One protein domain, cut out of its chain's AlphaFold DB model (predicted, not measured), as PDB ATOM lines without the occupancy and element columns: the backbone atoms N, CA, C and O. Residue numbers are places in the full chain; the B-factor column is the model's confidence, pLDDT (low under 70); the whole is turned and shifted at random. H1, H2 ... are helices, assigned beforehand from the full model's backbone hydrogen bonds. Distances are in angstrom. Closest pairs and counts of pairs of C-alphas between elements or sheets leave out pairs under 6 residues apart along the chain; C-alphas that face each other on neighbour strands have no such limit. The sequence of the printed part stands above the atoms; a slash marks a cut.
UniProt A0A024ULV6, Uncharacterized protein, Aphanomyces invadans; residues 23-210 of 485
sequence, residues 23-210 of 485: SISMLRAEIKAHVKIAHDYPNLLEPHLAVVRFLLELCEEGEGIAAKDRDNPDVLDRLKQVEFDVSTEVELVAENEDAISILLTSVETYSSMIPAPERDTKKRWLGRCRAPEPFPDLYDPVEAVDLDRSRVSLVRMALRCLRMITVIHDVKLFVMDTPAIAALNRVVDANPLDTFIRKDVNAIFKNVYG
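AT A GLANCE: This is residues 23 to 210 of the 485 residues of an uncharacterized protein of Aphanomyces invadans (UniProt A0A024ULV6). This is an up-and-down bundle of six helices, in which H5 and H7 stand between two helical hairpins, H1 with H2 and H9 with H10. The short helices H4 and H8 lie at the end of the bundle where H7 ends, while H6, on two long links, and H3 lie farther out. The printed part has 188 residues with ten named helices, H1 to H10, and no named strand, and its class is all helix. It is compact, with a radius of gyration of the C-alphas of 15.9 A and spans of 47 by 42 by 35 A.

HOW THE PARTS SIT: Begin with H1, residues 23 to 40; its residues 31 to 38 touch residues 47 to 55 of H2, residues 45 to 62, in a hairpin at a shallow tilt of 21 degrees, with the C-alphas of His 34 and Val 51 closest at 5.6 A. H3, residues 73 to 78, touches no helix but is near H10, residues 195 to 208. Residues 55 to 62 of H2 touch H4, residues 88 to 94, closest at Cys 59 and Val 90, 5.0 A between C-alphas. Next comes H5, residues 97 to 109, and beyond it H6, residues 121 to 129, which is near H1. Then look at H7, residues 144 to 165: it touches H2 the same way, closest at the C-alphas of Leu 56 and Cys 161, 5.1 A. With residues 154 to 162 H7 touches H5, opposite ways, closest at the C-alphas of Leu 103 and Ala 158, 5.3 A. H8, residues 169 to 176, touches residues 207 to 208 of H10, closest at the C-alphas of Lys 172 and Val 208, 5.0 A. H9, residues 180 to 190, forms a hairpin with H10, touching its residues 197 to 201 at a shallow tilt of 16 degrees, closest at the C-alphas of Val 188 and Arg 198, 5.8 A. Each O i to N i+4 pair is within hydrogen-bond range in H1, H2 and H4 to H10; in H3 1 of 2 is.

IN THESE COORDINATES: Find C-alpha 23 at (93.211, 137.643, 101.153); from there H1 runs 26.0 A. H2 measures 25.7 A. C-alpha 144 at (114.396, 114.901, 128.556) begins H7, the longest at 31.9 A, and H10 runs 20.0 A to C-alpha 208 at (112.873, 116.234, 94.014).

THE WHOLE: The C-alphas of Phe 84 and Pro 141 are farthest apart, at 47.8 A. The printed part has no cut, and its long links join H5 to H6 and H6 to H7. Mean pLDDT of the printed part is 81.5; look for values under 70 at residues 70 to 85, 118 to 119, 121 and 123 to 142.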
ATOM      1  N   SER A  23      92.929 138.789 100.276       73.69
ATOM      2  CA  SER A  23      93.211 137.643 101.153       73.69
ATOM      3  C   SER A  23      94.612 137.069 100.919       73.69
ATOM      4  O   SER A  23      95.335 136.812 101.877       73.69
ATOM      5  N   ILE A  24      95.035 136.954  99.657       81.06
ATOM      6  CA  ILE A  24      96.357 136.432  99.266       81.06
ATOM      7  C   ILE A  24      97.489 137.315  99.812       81.06
ATOM      8  O   ILE A  24      98.470 136.826 100.374       81.06
ATOM      9  N   SER A  25      97.350 138.638  99.692       82.31
ATOM     10  CA  SER A  25      98.356 139.588 100.192       82.31
ATOM     11  C   SER A  25      98.485 139.571 101.718       82.31
ATOM     12  O   SER A  25      99.597 139.701 102.237       82.31
ATOM     13  N   MET A  26      97.382 139.353 102.441       83.94
ATOM     14  CA  MET A  26      97.415 139.136 103.887       83.94
ATOM     15  C   MET A  26      98.136 137.838 104.259       83.94
ATOM     16  O   MET A  26      99.023 137.878 105.110       83.94
ATOM     17  N   LEU A  27      97.825 136.722 103.591       84.31
ATOM     18  CA  LEU A  27      98.483 135.435 103.843       84.31
ATOM     19  C   LEU A  27      99.995 135.510 103.592       84.31
ATOM     20  O   LEU A  27     100.776 135.107 104.451       84.31
ATOM     21  N   ARG A  28     100.440 136.138 102.493       87.12
ATOM     22  CA  ARG A  28     101.876 136.387 102.246       87.12
ATOM     23  C   ARG A  28     102.538 137.171 103.383       87.12
ATOM     24  O   ARG A  28     103.652 136.849 103.801       87.12
ATOM     25  N   ALA A  29     101.866 138.201 103.901       86.19
ATOM     26  CA  ALA A  29     102.377 138.989 105.022       86.19
ATOM     27  C   ALA A  29     102.432 138.180 106.332       86.19
ATOM     28  O   ALA A  29     103.349 138.372 107.135       86.19
ATOM     29  N   GLU A  30     101.481 137.271 106.548       85.38
ATOM     30  CA  GLU A  30     101.464 136.363 107.695       85.38
ATOM     31  C   GLU A  30     102.569 135.310 107.619       85.38
ATOM     32  O   GLU A  30     103.287 135.147 108.606       85.38
ATOM     33  N   ILE A  31     102.780 134.673 106.461       87.81
ATOM     34  CA  ILE A  31     103.899 133.743 106.233       87.81
ATOM     35  C   ILE A  31     105.222 134.452 106.529       87.81
ATOM     36  O   ILE A  31     105.996 133.998 107.368       87.81
ATOM     37  N   LYS A  32     105.447 135.628 105.930       89.31
ATOM     38  CA  LYS A  32     106.675 136.410 106.140       89.31
ATOM     39  C   LYS A  32     106.894 136.790 107.607       89.31
ATOM     40  O   LYS A  32     108.030 136.829 108.080       89.31
ATOM     41  N   ALA A  33     105.823 137.078 108.342       85.75
ATOM     42  CA  ALA A  33     105.924 137.387 109.761       85.75
ATOM     43  C   ALA A  33     106.310 136.165 110.605       85.75
ATOM     44  O   ALA A  33     107.130 136.315 111.505       85.75
ATOM     45  N   HIS A  34     105.757 134.982 110.321       87.00
ATOM     46  CA  HIS A  34     106.114 133.744 111.020       87.00
ATOM     47  C   HIS A  34     107.543 133.307 110.697       87.00
ATOM     48  O   HIS A  34     108.317 133.024 111.604       87.00
ATOM     49  N   VAL A  35     107.933 133.373 109.426       88.81
ATOM     50  CA  VAL A  35     109.310 133.154 108.969       88.81
ATOM     51  C   VAL A  35     110.304 134.026 109.745       88.81
ATOM     52  O   VAL A  35     111.304 133.543 110.274       88.81
ATOM     53  N   LYS A  36     109.987 135.314 109.926       88.31
ATOM     54  CA  LYS A  36     110.832 136.228 110.704       88.31
ATOM     55  C   LYS A  36     111.029 135.781 112.161       88.31
ATOM     56  O   LYS A  36     112.110 135.981 112.704       88.31
ATOM     57  N   ILE A  37     110.025 135.165 112.789       84.81
ATOM     58  CA  ILE A  37     110.140 134.651 114.165       84.81
ATOM     59  C   ILE A  37     111.211 133.559 114.238       84.81
ATOM     60  O   ILE A  37     112.058 133.597 115.125       84.81
ATOM     61  N   ALA A  38     111.191 132.608 113.306       85.62
ATOM     62  CA  ALA A  38     112.183 131.537 113.241       85.62
ATOM     63  C   ALA A  38     113.602 132.080 112.986       85.62
ATOM     64  O   ALA A  38     114.555 131.614 113.609       85.62
ATOM     65  N   HIS A  39     113.748 133.114 112.151       87.31
ATOM     66  CA  HIS A  39     115.036 133.791 111.951       87.31
ATOM     67  C   HIS A  39     115.548 134.518 113.194       87.31
ATOM     68  O   HIS A  39     116.745 134.484 113.471       87.31
ATOM     69  N   ASP A  40     114.659 135.168 113.947       85.44
ATOM     70  CA  ASP A  40     115.026 135.856 115.185       85.44
ATOM     71  C   ASP A  40     115.440 134.854 116.294       85.44
ATOM     72  O   ASP A  40     116.151 135.233 117.228       85.44
ATOM     73  N   TYR A  41     115.046 133.573 116.176       85.25
ATOM     74  CA  TYR A  41     115.322 132.499 117.140       85.25
ATOM     75  C   TYR A  41     115.832 131.196 116.492       85.25
ATOM     76  O   TYR A  41     115.184 130.153 116.600       85.25
ATOM     77  N   PRO A  42     117.031 131.193 115.888       83.81
ATOM     78  CA  PRO A  42     117.496 130.077 115.061       83.81
ATOM     79  C   PRO A  42     117.702 128.765 115.833       83.81
ATOM     80  O   PRO A  42     117.553 127.694 115.255       83.81
ATOM     81  N   ASN A  43     118.001 128.831 117.134       86.38
ATOM     82  CA  ASN A  43     118.361 127.661 117.949       86.38
ATOM     83  C   ASN A  43     117.261 127.227 118.929       86.38
ATOM     84  O   ASN A  43     117.485 126.325 119.742       86.38
ATOM     85  N   LEU A  44     116.106 127.900 118.915       87.81
ATOM     86  CA  LEU A  44     115.059 127.662 119.903       87.81
ATOM     87  C   LEU A  44     113.958 126.772 119.334       87.81
ATOM     88  O   LEU A  44     113.406 127.029 118.266       87.81
ATOM     89  N   LEU A  45     113.600 125.752 120.107       86.69
ATOM     90  CA  LEU A  45     112.656 124.723 119.695       86.69
ATOM     91  C   LEU A  45     111.223 125.253 119.556       86.69
ATOM     92  O   LEU A  45     110.545 124.946 118.580       86.69
ATOM     93  N   GLU A  46     110.735 126.043 120.515       84.50
ATOM     94  CA  GLU A  46     109.331 126.479 120.507       84.50
ATOM     95  C   GLU A  46     109.032 127.452 119.352       84.50
ATOM     96  O   GLU A  46     108.027 127.228 118.672       84.50
ATOM     97  N   PRO A  47     109.879 128.472 119.066       85.69
ATOM     98  CA  PRO A  47     109.803 129.281 117.848       85.69
ATOM     99  C   PRO A  47     109.594 128.467 116.578       85.69
ATOM    100  O   PRO A  47     108.602 128.670 115.875       85.69
ATOM    101  N   HIS A  48     110.466 127.489 116.341       88.50
ATOM    102  CA  HIS A  48     110.376 126.629 115.166       88.50
ATOM    103  C   HIS A  48     109.143 125.728 115.190       88.50
ATOM    104  O   HIS A  48     108.473 125.605 114.171       88.50
ATOM    105  N   LEU A  49     108.760 125.173 116.346       86.88
ATOM    106  CA  LEU A  49     107.531 124.382 116.474       86.88
ATOM    107  C   LEU A  49     106.285 125.172 116.077       86.88
ATOM    108  O   LEU A  49     105.430 124.630 115.385       86.88
ATOM    109  N   ALA A  50     106.169 126.433 116.495       84.75
ATOM    110  CA  ALA A  50     105.009 127.248 116.147       84.75
ATOM    111  C   ALA A  50     105.004 127.630 114.662       84.75
ATOM    112  O   ALA A  50     103.962 127.545 114.018       84.75
ATOM    113  N   VAL A  51     106.159 128.025 114.116       89.06
ATOM    114  CA  VAL A  51     106.279 128.443 112.712       89.06
ATOM    115  C   VAL A  51     106.040 127.266 111.772       89.06
ATOM    116  O   VAL A  51     105.197 127.362 110.888       89.06
ATOM    117  N   VAL A  52     106.711 126.135 111.992       90.94
ATOM    118  CA  VAL A  52     106.541 124.930 111.167       90.94
ATOM    119  C   VAL A  52     105.115 124.395 111.268       90.94
ATOM    120  O   VAL A  52     104.540 123.998 110.258       90.94
ATOM    121  N   ARG A  53     104.508 124.431 112.461       88.94
ATOM    122  CA  ARG A  53     103.102 124.056 112.631       88.94
ATOM    123  C   ARG A  53     102.167 124.977 111.853       88.94
ATOM    124  O   ARG A  53     101.263 124.468 111.207       88.94
ATOM    125  N   PHE A  54     102.378 126.292 111.902       89.06
ATOM    126  CA  PHE A  54     101.585 127.249 111.127       89.06
ATOM    127  C   PHE A  54     101.679 126.962 109.624       89.06
ATOM    128  O   PHE A  54     100.649 126.869 108.964       89.06
ATOM    129  N   LEU A  55     102.893 126.771 109.097       90.50
ATOM    130  CA  LEU A  55     103.100 126.459 107.679       90.50
ATOM    131  C   LEU A  55     102.420 125.142 107.287       90.50
ATOM    132  O   LEU A  55     101.741 125.081 106.269       90.50
ATOM    133  N   LEU A  56     102.558 124.103 108.115       90.25
ATOM    134  CA  LEU A  56     101.916 122.817 107.866       90.25
ATOM    135  C   LEU A  56     100.387 122.916 107.911       90.25
ATOM    136  O   LEU A  56      99.733 122.401 107.014       90.25
ATOM    137  N   GLU A  57      99.817 123.561 108.932       88.12
ATOM    138  CA  GLU A  57      98.364 123.734 109.056       88.12
ATOM    139  C   GLU A  57      97.804 124.520 107.863       88.12
ATOM    140  O   GLU A  57      96.775 124.132 107.321       88.12
ATOM    141  N   LEU A  58      98.523 125.546 107.395       88.62
ATOM    142  CA  LEU A  58      98.160 126.301 106.198       88.62
ATOM    143  C   LEU A  58      98.140 125.411 104.942       88.62
ATOM    144  O   LEU A  58      97.168 125.433 104.190       88.62
ATOM    145  N   CYS A  59      99.177 124.593 104.733       88.81
ATOM    146  CA  CYS A  59      99.231 123.653 103.612       88.81
ATOM    147  C   CYS A  59      98.131 122.580 103.695       88.81
ATOM    148  O   CYS A  59      97.492 122.262 102.696       88.81
ATOM    149  N   GLU A  60      97.896 122.007 104.876       87.00
ATOM    150  CA  GLU A  60      96.868 120.981 105.082       87.00
ATOM    151  C   GLU A  60      95.451 121.526 104.884       87.00
ATOM    152  O   GLU A  60      94.614 120.831 104.310       87.00
ATOM    153  N   GLU A  61      95.173 122.751 105.338       85.56
ATOM    154  CA  GLU A  61      93.886 123.414 105.118       85.56
ATOM    155  C   GLU A  61      93.643 123.701 103.633       85.56
ATOM    156  O   GLU A  61      92.539 123.427 103.152       85.56
ATOM    157  N   GLY A  62      94.665 124.172 102.906       83.44
ATOM    158  CA  GLY A  62      94.596 124.401 101.458       83.44
ATOM    159  C   GLY A  62      94.270 123.132 100.667       83.44
ATOM    160  O   GLY A  62      93.393 123.133  99.806       83.44
ATOM    161  N   GLU A  63      94.892 122.009 101.036       83.19
ATOM    162  CA  GLU A  63      94.647 120.694 100.423       83.19
ATOM    163  C   GLU A  63      93.403 119.967 100.980       83.19
ATOM    164  O   GLU A  63      93.109 118.826 100.614       83.19
ATOM    165  N   GLY A  64      92.649 120.594 101.892       80.19
ATOM    166  CA  GLY A  64      91.430 120.021 102.471       80.19
ATOM    167  C   GLY A  64      91.662 118.801 103.375       80.19
ATOM    168  O   GLY A  64      90.750 117.989 103.569       80.19
ATOM    169  N   ILE A  65      92.859 118.656 103.948       82.00
ATOM    170  CA  ILE A  65      93.233 117.552 104.837       82.00
ATOM    171  C   ILE A  65      92.665 117.814 106.234       82.00
ATOM    172  O   ILE A  65      93.120 118.678 106.982       82.00
ATOM    173  N   ALA A  66      91.661 117.033 106.633       74.94
ATOM    174  CA  ALA A  66      91.104 117.139 107.976       74.94
ATOM    175  C   ALA A  66      92.069 116.574 109.036       74.94
ATOM    176  O   ALA A  66      92.786 115.605 108.799       74.94
ATOM    177  N   ALA A  67      91.997 117.090 110.269       70.06
ATOM    178  CA  ALA A  67      92.869 116.669 111.376       70.06
ATOM    179  C   ALA A  67      92.863 115.151 111.666       70.06
ATOM    180  O   ALA A  67      93.856 114.605 112.132       70.06
ATOM    181  N   LYS A  68      91.747 114.467 111.382       73.75
ATOM    182  CA  LYS A  68      91.586 113.009 111.536       73.75
ATOM    183  C   LYS A  68      92.298 112.188 110.449       73.75
ATOM    184  O   LYS A  68      92.512 110.999 110.641       73.75
ATOM    185  N   ASP A  69      92.619 112.822 109.325       72.31
ATOM    186  CA  ASP A  69      93.163 112.194 108.120       72.31
ATOM    187  C   ASP A  69      94.670 112.474 107.955       72.31
ATOM    188  O   ASP A  69      95.296 111.953 107.037       72.31
ATOM    189  N   ARG A  70      95.275 113.244 108.875       69.62
ATOM    190  CA  ARG A  70      96.701 113.625 108.858       69.62
ATOM    191  C   ARG A  70      97.660 112.432 108.832       69.62
ATOM    192  O   ARG A  70      98.684 112.477 108.151       69.62
ATOM    193  N   ASP A  71      97.295 111.352 109.518       66.19
ATOM    194  CA  ASP A  71      98.094 110.123 109.595       66.19
ATOM    195  C   ASP A  71      97.709 109.084 108.525       66.19
ATOM    196  O   ASP A  71      98.286 107.995 108.485       66.19
ATOM    197  N   ASN A  72      96.738 109.390 107.652       69.56
ATOM    198  CA  ASN A  72      96.278 108.462 106.625       69.56
ATOM    199  C   ASN A  72      97.200 108.516 105.386       69.56
ATOM    200  O   ASN A  72      97.191 109.525 104.674       69.56
ATOM    201  N   PRO A  73      97.969 107.449 105.078       63.41
ATOM    202  CA  PRO A  73      98.905 107.436 103.950       63.41
ATOM    203  C   PRO A  73      98.217 107.666 102.595       63.41
ATOM    204  O   PRO A  73      98.772 108.359 101.741       63.41
ATOM    205  N   ASP A  74      96.985 107.180 102.429       64.94
ATOM    206  CA  ASP A  74      96.264 107.220 101.153       64.94
ATOM    207  C   ASP A  74      95.874 108.643 100.736       64.94
ATOM    208  O   ASP A  74      95.765 108.940  99.548       64.94
ATOM    209  N   VAL A  75      95.660 109.541 101.702       68.50
ATOM    210  CA  VAL A  75      95.325 110.952 101.439       68.50
ATOM    211  C   VAL A  75      96.533 111.701 100.880       68.50
ATOM    212  O   VAL A  75      96.400 112.612 100.072       68.50
ATOM    213  N   LEU A  76      97.732 111.266 101.248       64.00
ATOM    214  CA  LEU A  76      98.986 111.967 100.989       64.00
ATOM    215  C   LEU A  76      99.690 111.465  99.747       64.00
ATOM    216  O   LEU A  76     100.505 112.168  99.153       64.00
ATOM    217  N   ASP A  77      99.415 110.222  99.373       65.44
ATOM    218  CA  ASP A  77      99.839 109.685  98.094       65.44
ATOM    219  C   ASP A  77      98.974 110.224  96.941       65.44
ATOM    220  O   ASP A  77      99.452 110.260  95.811       65.44
ATOM    221  N   ARG A  78      97.770 110.757  97.213       65.88
ATOM    222  CA  ARG A  78      96.968 111.505  96.219       65.88
ATOM    223  C   ARG A  78      97.598 112.838  95.820       65.88
ATOM    224  O   ARG A  78      97.519 113.190  94.649       65.88
ATOM    225  N   LEU A  79      98.292 113.514  96.741       61.56
ATOM    226  CA  LEU A  79      99.025 114.760  96.455       61.56
ATOM    227  C   LEU A  79     100.109 114.581  95.376       61.56
ATOM    228  O   LEU A  79     100.531 115.548  94.758       61.56
ATOM    229  N   LYS A  80     100.562 113.343  95.124       55.91
ATOM    230  CA  LYS A  80     101.559 113.032  94.085       55.91
ATOM    231  C   LYS A  80     100.987 112.992  92.668       55.91
ATOM    232  O   LYS A  80     101.760 112.962  91.718       55.91
ATOM    233  N   GLN A  81      99.669 112.868  92.507       53.22
ATOM    234  CA  GLN A  81      99.089 112.453  91.224       53.22
ATOM    235  C   GLN A  81      98.824 113.611  90.255       53.22
ATOM    236  O   GLN A  81      98.579 113.346  89.080       53.22
ATOM    237  N   VAL A  82      98.893 114.869  90.704       51.97
ATOM    238  CA  VAL A  82      98.590 116.032  89.860       51.97
ATOM    239  C   VAL A  82      99.553 117.180  90.183       51.97
ATOM    240  O   VAL A  82      99.307 117.955  91.095       51.97
ATOM    241  N   GLU A  83     100.650 117.315  89.426       53.81
ATOM    242  CA  GLU A  83     101.589 118.456  89.545       53.81
ATOM    243  C   GLU A  83     100.931 119.826  89.270       53.81
ATOM    244  O   GLU A  83     101.524 120.855  89.575       53.81
ATOM    245  N   PHE A  84      99.722 119.852  88.701       52.44
ATOM    246  CA  PHE A  84      99.080 121.063  88.176       52.44
ATOM    247  C   PHE A  84      97.931 121.633  89.027       52.44
ATOM    248  O   PHE A  84      97.446 122.707  88.690       52.44
ATOM    249  N   ASP A  85      97.516 120.965  90.111       65.75
ATOM    250  CA  ASP A  85      96.362 121.373  90.939       65.75
ATOM    251  C   ASP A  85      96.750 121.511  92.424       65.75
ATOM    252  O   ASP A  85      96.108 120.946  93.308       65.75
ATOM    253  N   VAL A  86      97.837 122.230  92.708       79.12
ATOM    254  CA  VAL A  86      98.241 122.538  94.086       79.12
ATOM    255  C   VAL A  86      97.445 123.747  94.595       79.12
ATOM    256  O   VAL A  86      97.183 124.693  93.852       79.12
ATOM    257  N   SER A  87      97.021 123.728  95.861       85.62
ATOM    258  CA  SER A  87      96.281 124.844  96.466       85.62
ATOM    259  C   SER A  87      97.107 126.133  96.550       85.62
ATOM    260  O   SER A  87      98.328 126.113  96.724       85.62
ATOM    261  N   THR A  88      96.428 127.286  96.495       85.81
ATOM    262  CA  THR A  88      97.069 128.607  96.597       85.81
ATOM    263  C   THR A  88      97.861 128.753  97.898       85.81
ATOM    264  O   THR A  88      98.911 129.380  97.922       85.81
ATOM    265  N   GLU A  89      97.398 128.165  98.996       88.19
ATOM    266  CA  GLU A  89      98.089 128.161 100.282       88.19
ATOM    267  C   GLU A  89      99.460 127.472 100.205       88.19
ATOM    268  O   GLU A  89     100.442 128.002 100.728       88.19
ATOM    269  N   VAL A  90      99.546 126.322  99.529       87.62
ATOM    270  CA  VAL A  90     100.806 125.594  99.322       87.62
ATOM    271  C   VAL A  90     101.721 126.365  98.366       87.62
ATOM    272  O   VAL A  90     102.910 126.498  98.658       87.62
ATOM    273  N   GLU A  91     101.177 126.949  97.291       88.94
ATOM    274  CA  GLU A  91     101.932 127.830  96.386       88.94
ATOM    275  C   GLU A  91     102.536 129.026  97.134       88.94
ATOM    276  O   GLU A  91     103.717 129.317  96.989       88.94
ATOM    277  N   LEU A  92     101.769 129.689  98.004       90.25
ATOM    278  CA  LEU A  92     102.240 130.846  98.768       90.25
ATOM    279  C   LEU A  92     103.367 130.512  99.757       90.25
ATOM    280  O   LEU A  92     104.211 131.369 100.033       90.25
ATOM    281  N   VAL A  93     103.376 129.299 100.318       90.44
ATOM    282  CA  VAL A  93     104.493 128.820 101.145       90.44
ATOM    283  C   VAL A  93     105.711 128.521 100.269       90.44
ATOM    284  O   VAL A  93     106.822 128.900 100.634       90.44
ATOM    285  N   ALA A  94     105.502 127.900  99.108       89.31
ATOM    286  CA  ALA A  94     106.547 127.567  98.141       89.31
ATOM    287  C   ALA A  94     107.202 128.795  97.482       89.31
ATOM    288  O   ALA A  94     108.399 128.777  97.219       89.31
ATOM    289  N   GLU A  95     106.458 129.882  97.269       90.12
ATOM    290  CA  GLU A  95     106.983 131.159  96.762       90.12
ATOM    291  C   GLU A  95     107.980 131.833  97.726       90.12
ATOM    292  O   GLU A  95     108.701 132.754  97.338       90.12
ATOM    293  N   ASN A  96     107.992 131.440  99.003       91.81
ATOM    294  CA  ASN A  96     108.816 132.065 100.027       91.81
ATOM    295  C   ASN A  96     110.063 131.216 100.330       91.81
ATOM    296  O   ASN A  96     110.022 130.306 101.157       91.81
ATOM    297  N   GLU A  97     111.193 131.563  99.707       92.12
ATOM    298  CA  GLU A  97     112.484 130.878  99.904       92.12
ATOM    299  C   GLU A  97     112.909 130.794 101.379       92.12
ATOM    300  O   GLU A  97     113.425 129.767 101.822       92.12
ATOM    301  N   ASP A  98     112.637 131.834 102.174       92.31
ATOM    302  CA  ASP A  98     112.958 131.838 103.602       92.31
ATOM    303  C   ASP A  98     112.140 130.773 104.360       92.31
ATOM    304  O   ASP A  98     112.643 130.144 105.293       92.31
ATOM    305  N   ALA A  99     110.892 130.510 103.947       93.06
ATOM    306  CA  ALA A  99     110.076 129.441 104.524       93.06
ATOM    307  C   ALA A  99     110.671 128.058 104.220       93.06
ATOM    308  O   ALA A  99     110.790 127.233 105.129       93.06
ATOM    309  N   ILE A 100     111.112 127.826 102.979       93.75
ATOM    310  CA  ILE A 100     111.800 126.587 102.577       93.75
ATOM    311  C   ILE A 100     113.098 126.422 103.380       93.75
ATOM    312  O   ILE A 100     113.358 125.356 103.941       93.75
ATOM    313  N   SER A 101     113.879 127.498 103.505       93.19
ATOM    314  CA  SER A 101     115.124 127.534 104.274       93.19
ATOM    315  C   SER A 101     114.910 127.195 105.754       93.19
ATOM    316  O   SER A 101     115.650 126.385 106.316       93.19
ATOM    317  N   ILE A 102     113.861 127.727 106.390       93.19
ATOM    318  CA  ILE A 102     113.514 127.397 107.783       93.19
ATOM    319  C   ILE A 102     113.118 125.930 107.929       93.19
ATOM    320  O   ILE A 102     113.522 125.291 108.904       93.19
ATOM    321  N   LEU A 103     112.350 125.379 106.986       94.75
ATOM    322  CA  LEU A 103     111.972 123.967 107.013       94.75
ATOM    323  C   LEU A 103     113.210 123.064 106.911       94.75
ATOM    324  O   LEU A 103     113.373 122.166 107.736       94.75
ATOM    325  N   LEU A 104     114.116 123.339 105.967       93.69
ATOM    326  CA  LEU A 104     115.375 122.600 105.818       93.69
ATOM    327  C   LEU A 104     116.287 122.756 107.045       93.69
ATOM    328  O   LEU A 104     116.807 121.765 107.557       93.69
ATOM    329  N   THR A 105     116.414 123.973 107.578       92.44
ATOM    330  CA  THR A 105     117.192 124.254 108.796       92.44
ATOM    331  C   THR A 105     116.616 123.514 110.000       92.44
ATOM    332  O   THR A 105     117.365 122.966 110.810       92.44
ATOM    333  N   SER A 106     115.287 123.449 110.111       92.75
ATOM    334  CA  SER A 106     114.608 122.693 111.164       92.75
ATOM    335  C   SER A 106     114.932 121.207 111.058       92.75
ATOM    336  O   SER A 106     115.267 120.591 112.063       92.75
ATOM    337  N   VAL A 107     114.914 120.641 109.848       94.12
ATOM    338  CA  VAL A 107     115.303 119.244 109.597       94.12
ATOM    339  C   VAL A 107     116.772 118.989 109.943       94.12
ATOM    340  O   VAL A 107     117.096 117.943 110.500       94.12
ATOM    341  N   GLU A 108     117.666 119.937 109.667       92.19
ATOM    342  CA  GLU A 108     119.093 119.783 109.960       92.19
ATOM    343  C   GLU A 108     119.430 119.918 111.454       92.19
ATOM    344  O   GLU A 108     120.276 119.184 111.967       92.19
ATOM    345  N   THR A 109     118.777 120.842 112.161       92.12
ATOM    346  CA  THR A 109     119.193 121.263 113.511       92.12
ATOM    347  C   THR A 109     118.258 120.813 114.634       92.12
ATOM    348  O   THR A 109     118.576 121.040 115.799       92.12
ATOM    349  N   TYR A 110     117.143 120.123 114.342       91.94
ATOM    350  CA  TYR A 110     116.140 119.741 115.357       91.94
ATOM    351  C   TYR A 110     116.730 119.054 116.600       91.94
ATOM    352  O   TYR A 110     116.254 119.283 117.711       91.94
ATOM    353  N   SER A 111     117.768 118.228 116.441       90.12
ATOM    354  CA  SER A 111     118.378 117.467 117.537       90.12
ATOM    355  C   SER A 111     119.164 118.338 118.522       90.12
ATOM    356  O   SER A 111     119.277 117.982 119.694       90.12
ATOM    357  N   SER A 112     119.681 119.486 118.076       90.31
ATOM    358  CA  SER A 112     120.464 120.417 118.897       90.31
ATOM    359  C   SER A 112     119.648 121.595 119.432       90.31
ATOM    360  O   SER A 112     120.137 122.326 120.295       90.31
ATOM    361  N   MET A 113     118.402 121.769 118.979       89.69
ATOM    362  CA  MET A 113     117.528 122.846 119.447       89.69
ATOM    363  C   MET A 113     117.196 122.709 120.931       89.69
ATOM    364  O   MET A 113     116.940 121.609 121.434       89.69
ATOM    365  N   ILE A 114     117.154 123.845 121.623       87.81
ATOM    366  CA  ILE A 114     116.872 123.934 123.060       87.81
ATOM    367  C   ILE A 114     115.555 124.682 123.316       87.81
ATOM    368  O   ILE A 114     115.159 125.517 122.497       87.81
ATOM    369  N   PRO A 115     114.852 124.412 124.430       84.12
ATOM    370  CA  PRO A 115     113.716 125.232 124.853       84.12
ATOM    371  C   PRO A 115     114.111 126.703 125.018       84.12
ATOM    372  O   PRO A 115     115.258 127.005 125.361       84.12
ATOM    373  N   ALA A 116     113.180 127.632 124.782       77.56
ATOM    374  CA  ALA A 116     113.473 129.035 125.038       77.56
ATOM    375  C   ALA A 116     113.609 129.296 126.549       77.56
ATOM    376  O   ALA A 116     112.899 128.685 127.349       77.56
ATOM    377  N   PRO A 117     114.461 130.250 126.961       74.06
ATOM    378  CA  PRO A 117     114.544 130.656 128.358       74.06
ATOM    379  C   PRO A 117     113.192 131.151 128.898       74.06
ATOM    380  O   PRO A 117     112.468 131.879 128.218       74.06
ATOM    381  N   GLU A 118     112.900 130.859 130.171       66.81
ATOM    382  CA  GLU A 118     111.654 131.254 130.858       66.81
ATOM    383  C   GLU A 118     111.368 132.771 130.771       66.81
ATOM    384  O   GLU A 118     110.218 133.214 130.731       66.81
ATOM    385  N   ARG A 119     112.423 133.595 130.707       66.69
ATOM    386  CA  ARG A 119     112.342 135.066 130.677       66.69
ATOM    387  C   ARG A 119     112.526 135.677 129.289       66.69
ATOM    388  O   ARG A 119     113.111 136.752 129.167       66.69
ATOM    389  N   ASP A 120     111.993 135.044 128.250       72.50
ATOM    390  CA  ASP A 120     111.925 135.659 126.925       72.50
ATOM    391  C   ASP A 120     110.653 136.517 126.755       72.50
ATOM    392  O   ASP A 120     109.549 136.048 126.455       72.50
ATOM    393  N   THR A 121     110.808 137.829 126.954       66.69
ATOM    394  CA  THR A 121     109.718 138.811 126.826       66.69
ATOM    395  C   THR A 121     109.227 138.979 125.391       66.69
ATOM    396  O   THR A 121     108.049 139.285 125.183       66.69
ATOM    397  N   LYS A 122     110.094 138.754 124.399       70.62
ATOM    398  CA  LYS A 122     109.754 138.862 122.981       70.62
ATOM    399  C   LYS A 122     108.970 137.634 122.523       70.62
ATOM    400  O   LYS A 122     107.946 137.809 121.867       70.62
ATOM    401  N   LYS A 123     109.365 136.422 122.931       67.88
ATOM    402  CA  LYS A 123     108.571 135.195 122.721       67.88
ATOM    403  C   LYS A 123     107.165 135.341 123.299       67.88
ATOM    404  O   LYS A 123     106.185 135.098 122.601       67.88
ATOM    405  N   ARG A 124     107.043 135.814 124.547       65.50
ATOM    406  CA  ARG A 124     105.736 136.007 125.205       65.50
ATOM    407  C   ARG A 124     104.858 137.042 124.498       65.50
ATOM    408  O   ARG A 124     103.636 136.918 124.514       65.50
ATOM    409  N   TRP A 125     105.464 138.073 123.912       64.19
ATOM    410  CA  TRP A 125     104.750 139.077 123.127       64.19
ATOM    411  C   TRP A 125     104.286 138.512 121.778       64.19
ATOM    412  O   TRP A 125     103.105 138.611 121.458       64.19
ATOM    413  N   LEU A 126     105.169 137.831 121.039       66.69
ATOM    414  CA  LEU A 126     104.835 137.162 119.774       66.69
ATOM    415  C   LEU A 126     103.752 136.092 119.963       66.69
ATOM    416  O   LEU A 126     102.797 136.044 119.190       66.69
ATOM    417  N   GLY A 127     103.850 135.323 121.051       62.69
ATOM    418  CA  GLY A 127     102.883 134.311 121.469       62.69
ATOM    419  C   GLY A 127     101.479 134.872 121.732       62.69
ATOM    420  O   GLY A 127     100.482 134.185 121.603       62.69
ATOM    421  N   ARG A 128     101.343 136.153 122.077       61.81
ATOM    422  CA  ARG A 128     100.019 136.762 122.304       61.81
ATOM    423  C   ARG A 128      99.407 137.372 121.049       61.81
ATOM    424  O   ARG A 128      98.229 137.717 121.060       61.81
ATOM    425  N   CYS A 129     100.210 137.575 120.010       51.41
ATOM    426  CA  CYS A 129      99.848 138.418 118.874       51.41
ATOM    427  C   CYS A 129      99.684 137.650 117.560       51.41
ATOM    428  O   CYS A 129      99.288 138.259 116.567       51.41
ATOM    429  N   ARG A 130      99.990 136.349 117.521       62.31
ATOM    430  CA  ARG A 130      99.894 135.520 116.314       62.31
ATOM    431  C   ARG A 130      99.019 134.297 116.567       62.31
ATOM    432  O   ARG A 130      98.968 133.802 117.684       62.31
ATOM    433  N   ALA A 131      98.290 133.876 115.538       57.72
ATOM    434  CA  ALA A 131      97.487 132.661 115.527       57.72
ATOM    435  C   ALA A 131      98.092 131.688 114.502       57.72
ATOM    436  O   ALA A 131      98.620 132.171 113.497       57.72
ATOM    437  N   PRO A 132      98.000 130.364 114.717       54.62
ATOM    438  CA  PRO A 132      97.366 129.668 115.849       54.62
ATOM    439  C   PRO A 132      98.099 129.894 117.187       54.62
ATOM    440  O   PRO A 132      99.292 130.185 117.193       54.62
ATOM    441  N   GLU A 133      97.366 129.829 118.312       54.72
ATOM    442  CA  GLU A 133      97.862 130.180 119.663       54.72
ATOM    443  C   GLU A 133      99.184 129.447 120.017       54.72
ATOM    444  O   GLU A 133      99.245 128.222 119.878       54.72
ATOM    445  N   PRO A 134     100.249 130.157 120.450       55.94
ATOM    446  CA  PRO A 134     101.593 129.834 119.977       55.94
ATOM    447  C   PRO A 134     102.568 129.524 121.113       55.94
ATOM    448  O   PRO A 134     102.514 130.097 122.197       55.94
ATOM    449  N   PHE A 135     103.539 128.685 120.774       58.25
ATOM    450  CA  PHE A 135     104.606 128.177 121.631       58.25
ATOM    451  C   PHE A 135     104.112 127.176 122.681       58.25
ATOM    452  O   PHE A 135     103.483 127.565 123.662       58.25
ATOM    453  N   PRO A 136     104.412 125.873 122.501       61.19
ATOM    454  CA  PRO A 136     104.369 124.929 123.610       61.19
ATOM    455  C   PRO A 136     105.142 125.527 124.786       61.19
ATOM    456  O   PRO A 136     106.235 126.035 124.578       61.19
ATOM    457  N   ASP A 137     104.566 125.506 125.983       65.62
ATOM    458  CA  ASP A 137     105.213 126.002 127.195       65.62
ATOM    459  C   ASP A 137     106.239 124.961 127.678       65.62
ATOM    460  O   ASP A 137     105.927 124.085 128.486       65.62
ATOM    461  N   LEU A 138     107.461 125.022 127.142       62.84
ATOM    462  CA  LEU A 138     108.577 124.159 127.526       62.84
ATOM    463  C   LEU A 138     109.434 124.884 128.576       62.84
ATOM    464  O   LEU A 138     110.492 125.430 128.270       62.84
ATOM    465  N   TYR A 139     108.950 124.927 129.820       62.12
ATOM    466  CA  TYR A 139     109.689 125.501 130.950       62.12
ATOM    467  C   TYR A 139     110.620 124.471 131.590       62.12
ATOM    468  O   TYR A 139     110.225 123.332 131.822       62.12
ATOM    469  N   ASP A 140     111.837 124.886 131.929       55.66
ATOM    470  CA  ASP A 140     112.797 124.042 132.641       55.66
ATOM    471  C   ASP A 140     112.315 123.781 134.092       55.66
ATOM    472  O   ASP A 140     111.923 124.737 134.771       55.66
ATOM    473  N   PRO A 141     112.333 122.535 134.608       59.16
ATOM    474  CA  PRO A 141     112.846 121.326 133.972       59.16
ATOM    475  C   PRO A 141     111.798 120.636 133.085       59.16
ATOM    476  O   PRO A 141     110.858 120.023 133.592       59.16
ATOM    477  N   VAL A 142     111.999 120.680 131.764       63.72
ATOM    478  CA  VAL A 142     111.302 119.778 130.835       63.72
ATOM    479  C   VAL A 142     111.994 118.431 130.943       63.72
ATOM    480  O   VAL A 142     113.218 118.350 130.808       63.72
ATOM    481  N   GLU A 143     111.237 117.365 131.193       73.69
ATOM    482  CA  GLU A 143     111.817 116.027 131.178       73.69
ATOM    483  C   GLU A 143     112.469 115.766 129.812       73.69
ATOM    484  O   GLU A 143     111.910 116.099 128.767       73.69
ATOM    485  N   ALA A 144     113.656 115.150 129.799       75.56
ATOM    486  CA  ALA A 144     114.396 114.901 128.556       75.56
ATOM    487  C   ALA A 144     113.548 114.160 127.501       75.56
ATOM    488  O   ALA A 144     113.656 114.432 126.309       75.56
ATOM    489  N   VAL A 145     112.642 113.288 127.957       78.38
ATOM    490  CA  VAL A 145     111.702 112.543 127.109       78.38
ATOM    491  C   VAL A 145     110.720 113.469 126.383       78.38
ATOM    492  O   VAL A 145     110.461 113.277 125.194       78.38
ATOM    493  N   ASP A 146     110.188 114.484 127.066       79.31
ATOM    494  CA  ASP A 146     109.256 115.444 126.468       79.31
ATOM    495  C   ASP A 146     109.972 116.364 125.476       79.31
ATOM    496  O   ASP A 146     109.440 116.653 124.402       79.31
ATOM    497  N   LEU A 147     111.213 116.751 125.784       83.38
ATOM    498  CA  LEU A 147     112.054 117.523 124.875       83.38
ATOM    499  C   LEU A 147     112.333 116.757 123.575       83.38
ATOM    500  O   LEU A 147     112.133 117.294 122.483       83.38
ATOM    501  N   ASP A 148     112.747 115.496 123.678       84.69
ATOM    502  CA  ASP A 148     113.023 114.663 122.507       84.69
ATOM    503  C   ASP A 148     111.749 114.403 121.697       84.69
ATOM    504  O   ASP A 148     111.761 114.494 120.467       84.69
ATOM    505  N   ARG A 149     110.605 114.204 122.361       85.88
ATOM    506  CA  ARG A 149     109.304 114.105 121.688       85.88
ATOM    507  C   ARG A 149     108.955 115.377 120.915       85.88
ATOM    508  O   ARG A 149     108.447 115.290 119.793       85.88
ATOM    509  N   SER A 150     109.213 116.552 121.481       86.38
ATOM    510  CA  SER A 150     108.995 117.833 120.807       86.38
ATOM    511  C   SER A 150     109.935 118.022 119.614       86.38
ATOM    512  O   SER A 150     109.475 118.442 118.553       86.38
ATOM    513  N   ARG A 151     111.212 117.637 119.728       90.81
ATOM    514  CA  ARG A 151     112.173 117.654 118.608       90.81
ATOM    515  C   ARG A 151     111.747 116.724 117.472       90.81
ATOM    516  O   ARG A 151     111.735 117.137 116.313       90.81
ATOM    517  N   VAL A 152     111.324 115.499 117.794       90.12
ATOM    518  CA  VAL A 152     110.794 114.545 116.804       90.12
ATOM    519  C   VAL A 152     109.514 115.084 116.155       90.12
ATOM    520  O   VAL A 152     109.318 114.957 114.948       90.12
ATOM    521  N   SER A 153     108.648 115.746 116.926       88.88
ATOM    522  CA  SER A 153     107.436 116.374 116.384       88.88
ATOM    523  C   SER A 153     107.769 117.498 115.401       88.88
ATOM    524  O   SER A 153     107.148 117.574 114.343       88.88
ATOM    525  N   LEU A 154     108.764 118.336 115.717       91.62
ATOM    526  CA  LEU A 154     109.235 119.396 114.824       91.62
ATOM    527  C   LEU A 154     109.679 118.827 113.477       91.62
ATOM    528  O   LEU A 154     109.188 119.270 112.441       91.62
ATOM    529  N   VAL A 155     110.577 117.835 113.489       94.31
ATOM    530  CA  VAL A 155     111.115 117.276 112.243       94.31
ATOM    531  C   VAL A 155     110.036 116.558 111.432       94.31
ATOM    532  O   VAL A 155     109.996 116.728 110.219       94.31
ATOM    533  N   ARG A 156     109.090 115.850 112.072       91.31
ATOM    534  CA  ARG A 156     107.936 115.254 111.372       91.31
ATOM    535  C   ARG A 156     107.093 116.308 110.661       91.31
ATOM    536  O   ARG A 156     106.780 116.140 109.487       91.31
ATOM    537  N   MET A 157     106.742 117.396 111.350       91.12
ATOM    538  CA  MET A 157     105.945 118.468 110.746       91.12
ATOM    539  C   MET A 157     106.706 119.173 109.617       91.12
ATOM    540  O   MET A 157     106.123 119.450 108.571       91.12
ATOM    541  N   ALA A 158     108.010 119.413 109.798       94.44
ATOM    542  CA  ALA A 158     108.848 120.059 108.793       94.44
ATOM    543  C   ALA A 158     108.981 119.201 107.530       94.44
ATOM    544  O   ALA A 158     108.738 119.690 106.430       94.44
ATOM    545  N   LEU A 159     109.289 117.908 107.684       94.25
ATOM    546  CA  LEU A 159     109.346 116.947 106.580       94.25
ATOM    547  C   LEU A 159     108.005 116.836 105.863       94.25
ATOM    548  O   LEU A 159     107.954 116.775 104.637       94.25
ATOM    549  N   ARG A 160     106.904 116.850 106.610       90.06
ATOM    550  CA  ARG A 160     105.587 116.788 105.999       90.06
ATOM    551  C   ARG A 160     105.268 118.029 105.175       90.06
ATOM    552  O   ARG A 160     104.827 117.901 104.037       90.06
ATOM    553  N   CYS A 161     105.532 119.213 105.715       91.62
ATOM    554  CA  CYS A 161     105.359 120.455 104.973       91.62
ATOM    555  C   CYS A 161     106.252 120.464 103.716       91.62
ATOM    556  O   CYS A 161     105.747 120.690 102.619       91.62
ATOM    557  N   LEU A 162     107.531 120.070 103.840       93.06
ATOM    558  CA  LEU A 162     108.457 119.902 102.710       93.06
ATOM    559  C   LEU A 162     107.914 118.946 101.643       93.06
ATOM    560  O   LEU A 162     107.968 119.254 100.455       93.06
ATOM    561  N   ARG A 163     107.354 117.798 102.034       89.81
ATOM    562  CA  ARG A 163     106.742 116.847 101.095       89.81
ATOM    563  C   ARG A 163     105.627 117.490 100.265       89.81
ATOM    564  O   ARG A 163     105.518 117.170  99.086       89.81
ATOM    565  N   MET A 164     104.806 118.354 100.866       87.31
ATOM    566  CA  MET A 164     103.694 119.013 100.171       87.31
ATOM    567  C   MET A 164     104.193 120.061  99.170       87.31
ATOM    568  O   MET A 164     103.720 120.091  98.041       87.31
ATOM    569  N   ILE A 165     105.192 120.865  99.546       90.19
ATOM    570  CA  ILE A 165     105.702 121.943  98.681       90.19
ATOM    571  C   ILE A 165     106.688 121.457  97.607       90.19
ATOM    572  O   ILE A 165     106.782 122.059  96.545       90.19
ATOM    573  N   THR A 166     107.398 120.345  97.831       90.00
ATOM    574  CA  THR A 166     108.390 119.794  96.875       90.00
ATOM    575  C   THR A 166     107.775 119.201  95.606       90.00
ATOM    576  O   THR A 166     108.506 118.783  94.712       90.00
ATOM    577  N   VAL A 167     106.446 119.165  95.496       85.44
ATOM    578  CA  VAL A 167     105.748 118.867  94.235       85.44
ATOM    579  C   VAL A 167     105.933 120.009  93.220       85.44
ATOM    580  O   VAL A 167     105.983 119.749  92.021       85.44
ATOM    581  N   ILE A 168     106.126 121.249  93.686       86.50
ATOM    582  CA  ILE A 168     106.289 122.449  92.851       86.50
ATOM    583  C   ILE A 168     107.718 122.533  92.294       86.50
ATOM    584  O   ILE A 168     108.691 122.393  93.035       86.50
ATOM    585  N   HIS A 169     107.849 122.800  90.989       85.94
ATOM    586  CA  HIS A 169     109.131 122.777  90.271       85.94
ATOM    587  C   HIS A 169     110.197 123.716  90.859       85.94
ATOM    588  O   HIS A 169     111.321 123.277  91.097       85.94
ATOM    589  N   ASP A 170     109.844 124.965  91.165       87.25
ATOM    590  CA  ASP A 170     110.797 125.952  91.697       87.25
ATOM    591  C   ASP A 170     111.381 125.514  93.050       87.25
ATOM    592  O   ASP A 170     112.576 125.664  93.308       87.25
ATOM    593  N   VAL A 171     110.562 124.871  93.890       88.81
ATOM    594  CA  VAL A 171     111.008 124.303  95.171       88.81
ATOM    595  C   VAL A 171     111.959 123.134  94.948       88.81
ATOM    596  O   VAL A 171     112.936 123.002  95.683       88.81
ATOM    597  N   LYS A 172     111.710 122.286  93.938       88.94
ATOM    598  CA  LYS A 172     112.629 121.190  93.589       88.94
ATOM    599  C   LYS A 172     114.007 121.748  93.253       88.94
ATOM    600  O   LYS A 172     114.980 121.306  93.857       88.94
ATOM    601  N   LEU A 173     114.078 122.751  92.372       87.88
ATOM    602  CA  LEU A 173     115.337 123.401  91.995       87.88
ATOM    603  C   LEU A 173     116.052 123.991  93.216       87.88
ATOM    604  O   LEU A 173     117.223 123.692  93.440       87.88
ATOM    605  N   PHE A 174     115.327 124.719  94.071       89.06
ATOM    606  CA  PHE A 174     115.892 125.270  95.303       89.06
ATOM    607  C   PHE A 174     116.467 124.179  96.219       89.06
ATOM    608  O   PHE A 174     117.582 124.297  96.722       89.06
ATOM    609  N   VAL A 175     115.734 123.080  96.432       89.00
ATOM    610  CA  VAL A 175     116.200 121.971  97.281       89.00
ATOM    611  C   VAL A 175     117.405 121.261  96.656       89.00
ATOM    612  O   VAL A 175     118.301 120.855  97.396       89.00
ATOM    613  N   MET A 176     117.466 121.132  95.328       86.12
ATOM    614  CA  MET A 176     118.611 120.549  94.616       86.12
ATOM    615  C   MET A 176     119.890 121.382  94.747       86.12
ATOM    616  O   MET A 176     120.976 120.803  94.779       86.12
ATOM    617  N   ASP A 177     119.765 122.703  94.869       86.62
ATOM    618  CA  ASP A 177     120.896 123.625  95.048       86.62
ATOM    619  C   ASP A 177     121.397 123.693  96.504       86.62
ATOM    620  O   ASP A 177     122.431 124.300  96.796       86.62
ATOM    621  N   THR A 178     120.703 123.035  97.436       84.69
ATOM    622  CA  THR A 178     121.083 122.966  98.855       84.69
ATOM    623  C   THR A 178     121.636 121.586  99.230       84.69
ATOM    624  O   THR A 178     121.267 120.575  98.631       84.69
ATOM    625  N   PRO A 179     122.473 121.469 100.282       84.00
ATOM    626  CA  PRO A 179     122.977 120.179 100.772       84.00
ATOM    627  C   PRO A 179     121.909 119.352 101.530       84.00
ATOM    628  O   PRO A 179     122.207 118.666 102.512       84.00
ATOM    629  N   ALA A 180     120.652 119.381 101.075       86.31
ATOM    630  CA  ALA A 180     119.507 118.762 101.737       86.31
ATOM    631  C   ALA A 180     119.612 117.230 101.823       86.31
ATOM    632  O   ALA A 180     119.166 116.644 102.809       86.31
ATOM    633  N   ILE A 181     120.247 116.569 100.845       86.50
ATOM    634  CA  ILE A 181     120.383 115.099 100.805       86.50
ATOM    635  C   ILE A 181     121.050 114.571 102.082       86.50
ATOM    636  O   ILE A 181     120.559 113.626 102.702       86.50
ATOM    637  N   ALA A 182     122.152 115.196 102.507       85.25
ATOM    638  CA  ALA A 182     122.894 114.767 103.687       85.25
ATOM    639  C   ALA A 182     122.095 114.984 104.982       85.25
ATOM    640  O   ALA A 182     122.154 114.159 105.893       85.25
ATOM    641  N   ALA A 183     121.331 116.076 105.080       88.94
ATOM    642  CA  ALA A 183     120.452 116.323 106.221       88.94
ATOM    643  C   ALA A 183     119.311 115.292 106.289       88.94
ATOM    644  O   ALA A 183     119.103 114.683 107.336       88.94
ATOM    645  N   LEU A 184     118.636 115.030 105.165       90.88
ATOM    646  CA  LEU A 184     117.526 114.078 105.080       90.88
ATOM    647  C   LEU A 184     117.963 112.640 105.402       90.88
ATOM    648  O   LEU A 184     117.307 111.969 106.198       90.88
ATOM    649  N   ASN A 185     119.103 112.189 104.866       87.25
ATOM    650  CA  ASN A 185     119.647 110.862 105.173       87.25
ATOM    651  C   ASN A 185     119.993 110.723 106.668       87.25
ATOM    652  O   ASN A 185     119.577 109.757 107.305       87.25
ATOM    653  N   ARG A 186     120.661 111.728 107.262       87.25
ATOM    654  CA  ARG A 186     120.981 111.741 108.705       87.25
ATOM    655  C   ARG A 186     119.735 111.629 109.583       87.25
ATOM    656  O   ARG A 186     119.783 110.998 110.635       87.25
ATOM    657  N   VAL A 187     118.627 112.244 109.176       90.31
ATOM    658  CA  VAL A 187     117.364 112.213 109.929       90.31
ATOM    659  C   VAL A 187     116.733 110.822 109.914       90.31
ATOM    660  O   VAL A 187     116.242 110.382 110.956       90.31
ATOM    661  N   VAL A 188     116.783 110.117 108.779       87.75
ATOM    662  CA  VAL A 188     116.328 108.719 108.679       87.75
ATOM    663  C   VAL A 188     117.193 107.810 109.551       87.75
ATOM    664  O   VAL A 188     116.655 107.017 110.323       87.75
ATOM    665  N   ASP A 189     118.516 107.976 109.489       84.06
ATOM    666  CA  ASP A 189     119.462 107.175 110.273       84.06
ATOM    667  C   ASP A 189     119.315 107.415 111.788       84.06
ATOM    668  O   ASP A 189     119.412 106.478 112.581       84.06
ATOM    669  N   ALA A 190     119.032 108.654 112.208       86.94
ATOM    670  CA  ALA A 190     118.821 109.008 113.613       86.94
ATOM    671  C   ALA A 190     117.478 108.513 114.182       86.94
ATOM    672  O   ALA A 190     117.355 108.350 115.396       86.94
ATOM    673  N   ASN A 191     116.476 108.257 113.331       86.25
ATOM    674  CA  ASN A 191     115.124 107.853 113.740       86.25
ATOM    675  C   ASN A 191     114.689 106.535 113.069       86.25
ATOM    676  O   ASN A 191     113.670 106.495 112.373       86.25
ATOM    677  N   PRO A 192     115.404 105.415 113.291       80.31
ATOM    678  CA  PRO A 192     115.211 104.190 112.512       80.31
ATOM    679  C   PRO A 192     113.827 103.545 112.692       80.31
ATOM    680  O   PRO A 192     113.337 102.887 111.770       80.31
ATOM    681  N   LEU A 193     113.197 103.743 113.859       85.12
ATOM    682  CA  LEU A 193     111.876 103.202 114.213       85.12
ATOM    683  C   LEU A 193     110.709 104.078 113.729       85.12
ATOM    684  O   LEU A 193     109.551 103.662 113.799       85.12
ATOM    685  N   ASP A 194     110.990 105.290 113.252       85.44
ATOM    686  CA  ASP A 194     109.961 106.237 112.845       85.44
ATOM    687  C   ASP A 194     109.574 106.044 111.377       85.44
ATOM    688  O   ASP A 194     110.195 106.557 110.442       85.44
ATOM    689  N   THR A 195     108.502 105.284 111.169       85.00
ATOM    690  CA  THR A 195     108.012 104.989 109.818       85.00
ATOM    691  C   THR A 195     107.459 106.216 109.090       85.00
ATOM    692  O   THR A 195     107.480 106.225 107.860       85.00
ATOM    693  N   PHE A 196     106.995 107.251 109.801       85.62
ATOM    694  CA  PHE A 196     106.476 108.469 109.173       85.62
ATOM    695  C   PHE A 196     107.612 109.307 108.599       85.62
ATOM    696  O   PHE A 196     107.545 109.690 107.432       85.62
ATOM    697  N   ILE A 197     108.689 109.493 109.372       89.50
ATOM    698  CA  ILE A 197     109.900 110.188 108.913       89.50
ATOM    699  C   ILE A 197     110.439 109.527 107.644       89.50
ATOM    700  O   ILE A 197     110.633 110.203 106.636       89.50
ATOM    701  N   ARG A 198     110.607 108.199 107.655       86.81
ATOM    702  CA  ARG A 198     111.098 107.460 106.483       86.81
ATOM    703  C   ARG A 198     110.189 107.650 105.266       86.81
ATOM    704  O   ARG A 198     110.671 107.916 104.172       86.81
ATOM    705  N   LYS A 199     108.867 107.552 105.449       85.94
ATOM    706  CA  LYS A 199     107.897 107.730 104.356       85.94
ATOM    707  C   LYS A 199     107.939 109.134 103.758       85.94
ATOM    708  O   LYS A 199     107.917 109.257 102.535       85.94
ATOM    709  N   ASP A 200     107.985 110.173 104.589       88.62
ATOM    710  CA  ASP A 200     107.986 111.555 104.107       88.62
ATOM    711  C   ASP A 200     109.331 111.934 103.469       88.62
ATOM    712  O   ASP A 200     109.326 112.527 102.394       88.62
ATOM    713  N   VAL A 201     110.468 111.498 104.028       90.19
ATOM    714  CA  VAL A 201     111.790 111.656 103.388       90.19
ATOM    715  C   VAL A 201     111.828 110.960 102.026       90.19
ATOM    716  O   VAL A 201     112.256 111.558 101.039       90.19
ATOM    717  N   ASN A 202     111.312 109.734 101.929       86.12
ATOM    718  CA  ASN A 202     111.275 109.003 100.661       86.12
ATOM    719  C   ASN A 202     110.356 109.675  99.639       86.12
ATOM    720  O   ASN A 202     110.666 109.692  98.450       86.12
ATOM    721  N   ALA A 203     109.240 110.257 100.082       85.69
ATOM    722  CA  ALA A 203     108.367 111.035  99.214       85.69
ATOM    723  C   ALA A 203     109.047 112.320  98.717       85.69
ATOM    724  O   ALA A 203     109.007 112.577  97.520       85.69
ATOM    725  N   ILE A 204     109.729 113.070  99.593       89.69
ATOM    726  CA  ILE A 204     110.523 114.248  99.205       89.69
ATOM    727  C   ILE A 204     111.569 113.850  98.164       89.69
ATOM    728  O   ILE A 204     111.674 114.479  97.116       89.69
ATOM    729  N   PHE A 205     112.310 112.771  98.411       88.75
ATOM    730  CA  PHE A 205     113.308 112.302  97.463       88.75
ATOM    731  C   PHE A 205     112.708 111.887  96.120       88.75
ATOM    732  O   PHE A 205     113.316 112.165  95.095       88.75
ATOM    733  N   LYS A 206     111.529 111.255  96.097       85.12
ATOM    734  CA  LYS A 206     110.832 110.919  94.845       85.12
ATOM    735  C   LYS A 206     110.333 112.163  94.106       85.12
ATOM    736  O   LYS A 206     110.364 112.168  92.882       85.12
ATOM    737  N   ASN A 207     109.911 113.198  94.833       86.25
ATOM    738  CA  ASN A 207     109.452 114.458  94.249       86.25
ATOM    739  C   ASN A 207     110.609 115.271  93.646       86.25
ATOM    740  O   ASN A 207     110.464 115.806  92.551       86.25
ATOM    741  N   VAL A 208     111.733 115.370  94.368       86.94
ATOM    742  CA  VAL A 208     112.873 116.234  94.014       86.94
ATOM    743  C   VAL A 208     113.902 115.520  93.138       86.94
ATOM    744  O   VAL A 208     114.457 116.128  92.239       86.94
ATOM    745  N   TYR A 209     114.162 114.239  93.395       84.12
ATOM    746  CA  TYR A 209     115.197 113.441  92.728       84.12
ATOM    747  C   TYR A 209     114.576 112.182  92.109       84.12
ATOM    748  O   TYR A 209     115.022 111.059  92.359       84.12
ATOM    749  N   GLY A 210     113.480 112.354  91.373       81.31
ATOM    750  CA  GLY A 210     112.790 111.265  90.686       81.31
ATOM    751  C   GLY A 210     113.536 110.791  89.433       81.31
ATOM    752  O   GLY A 210     114.294 111.537  88.818       81.31
TER     753      GLY A 210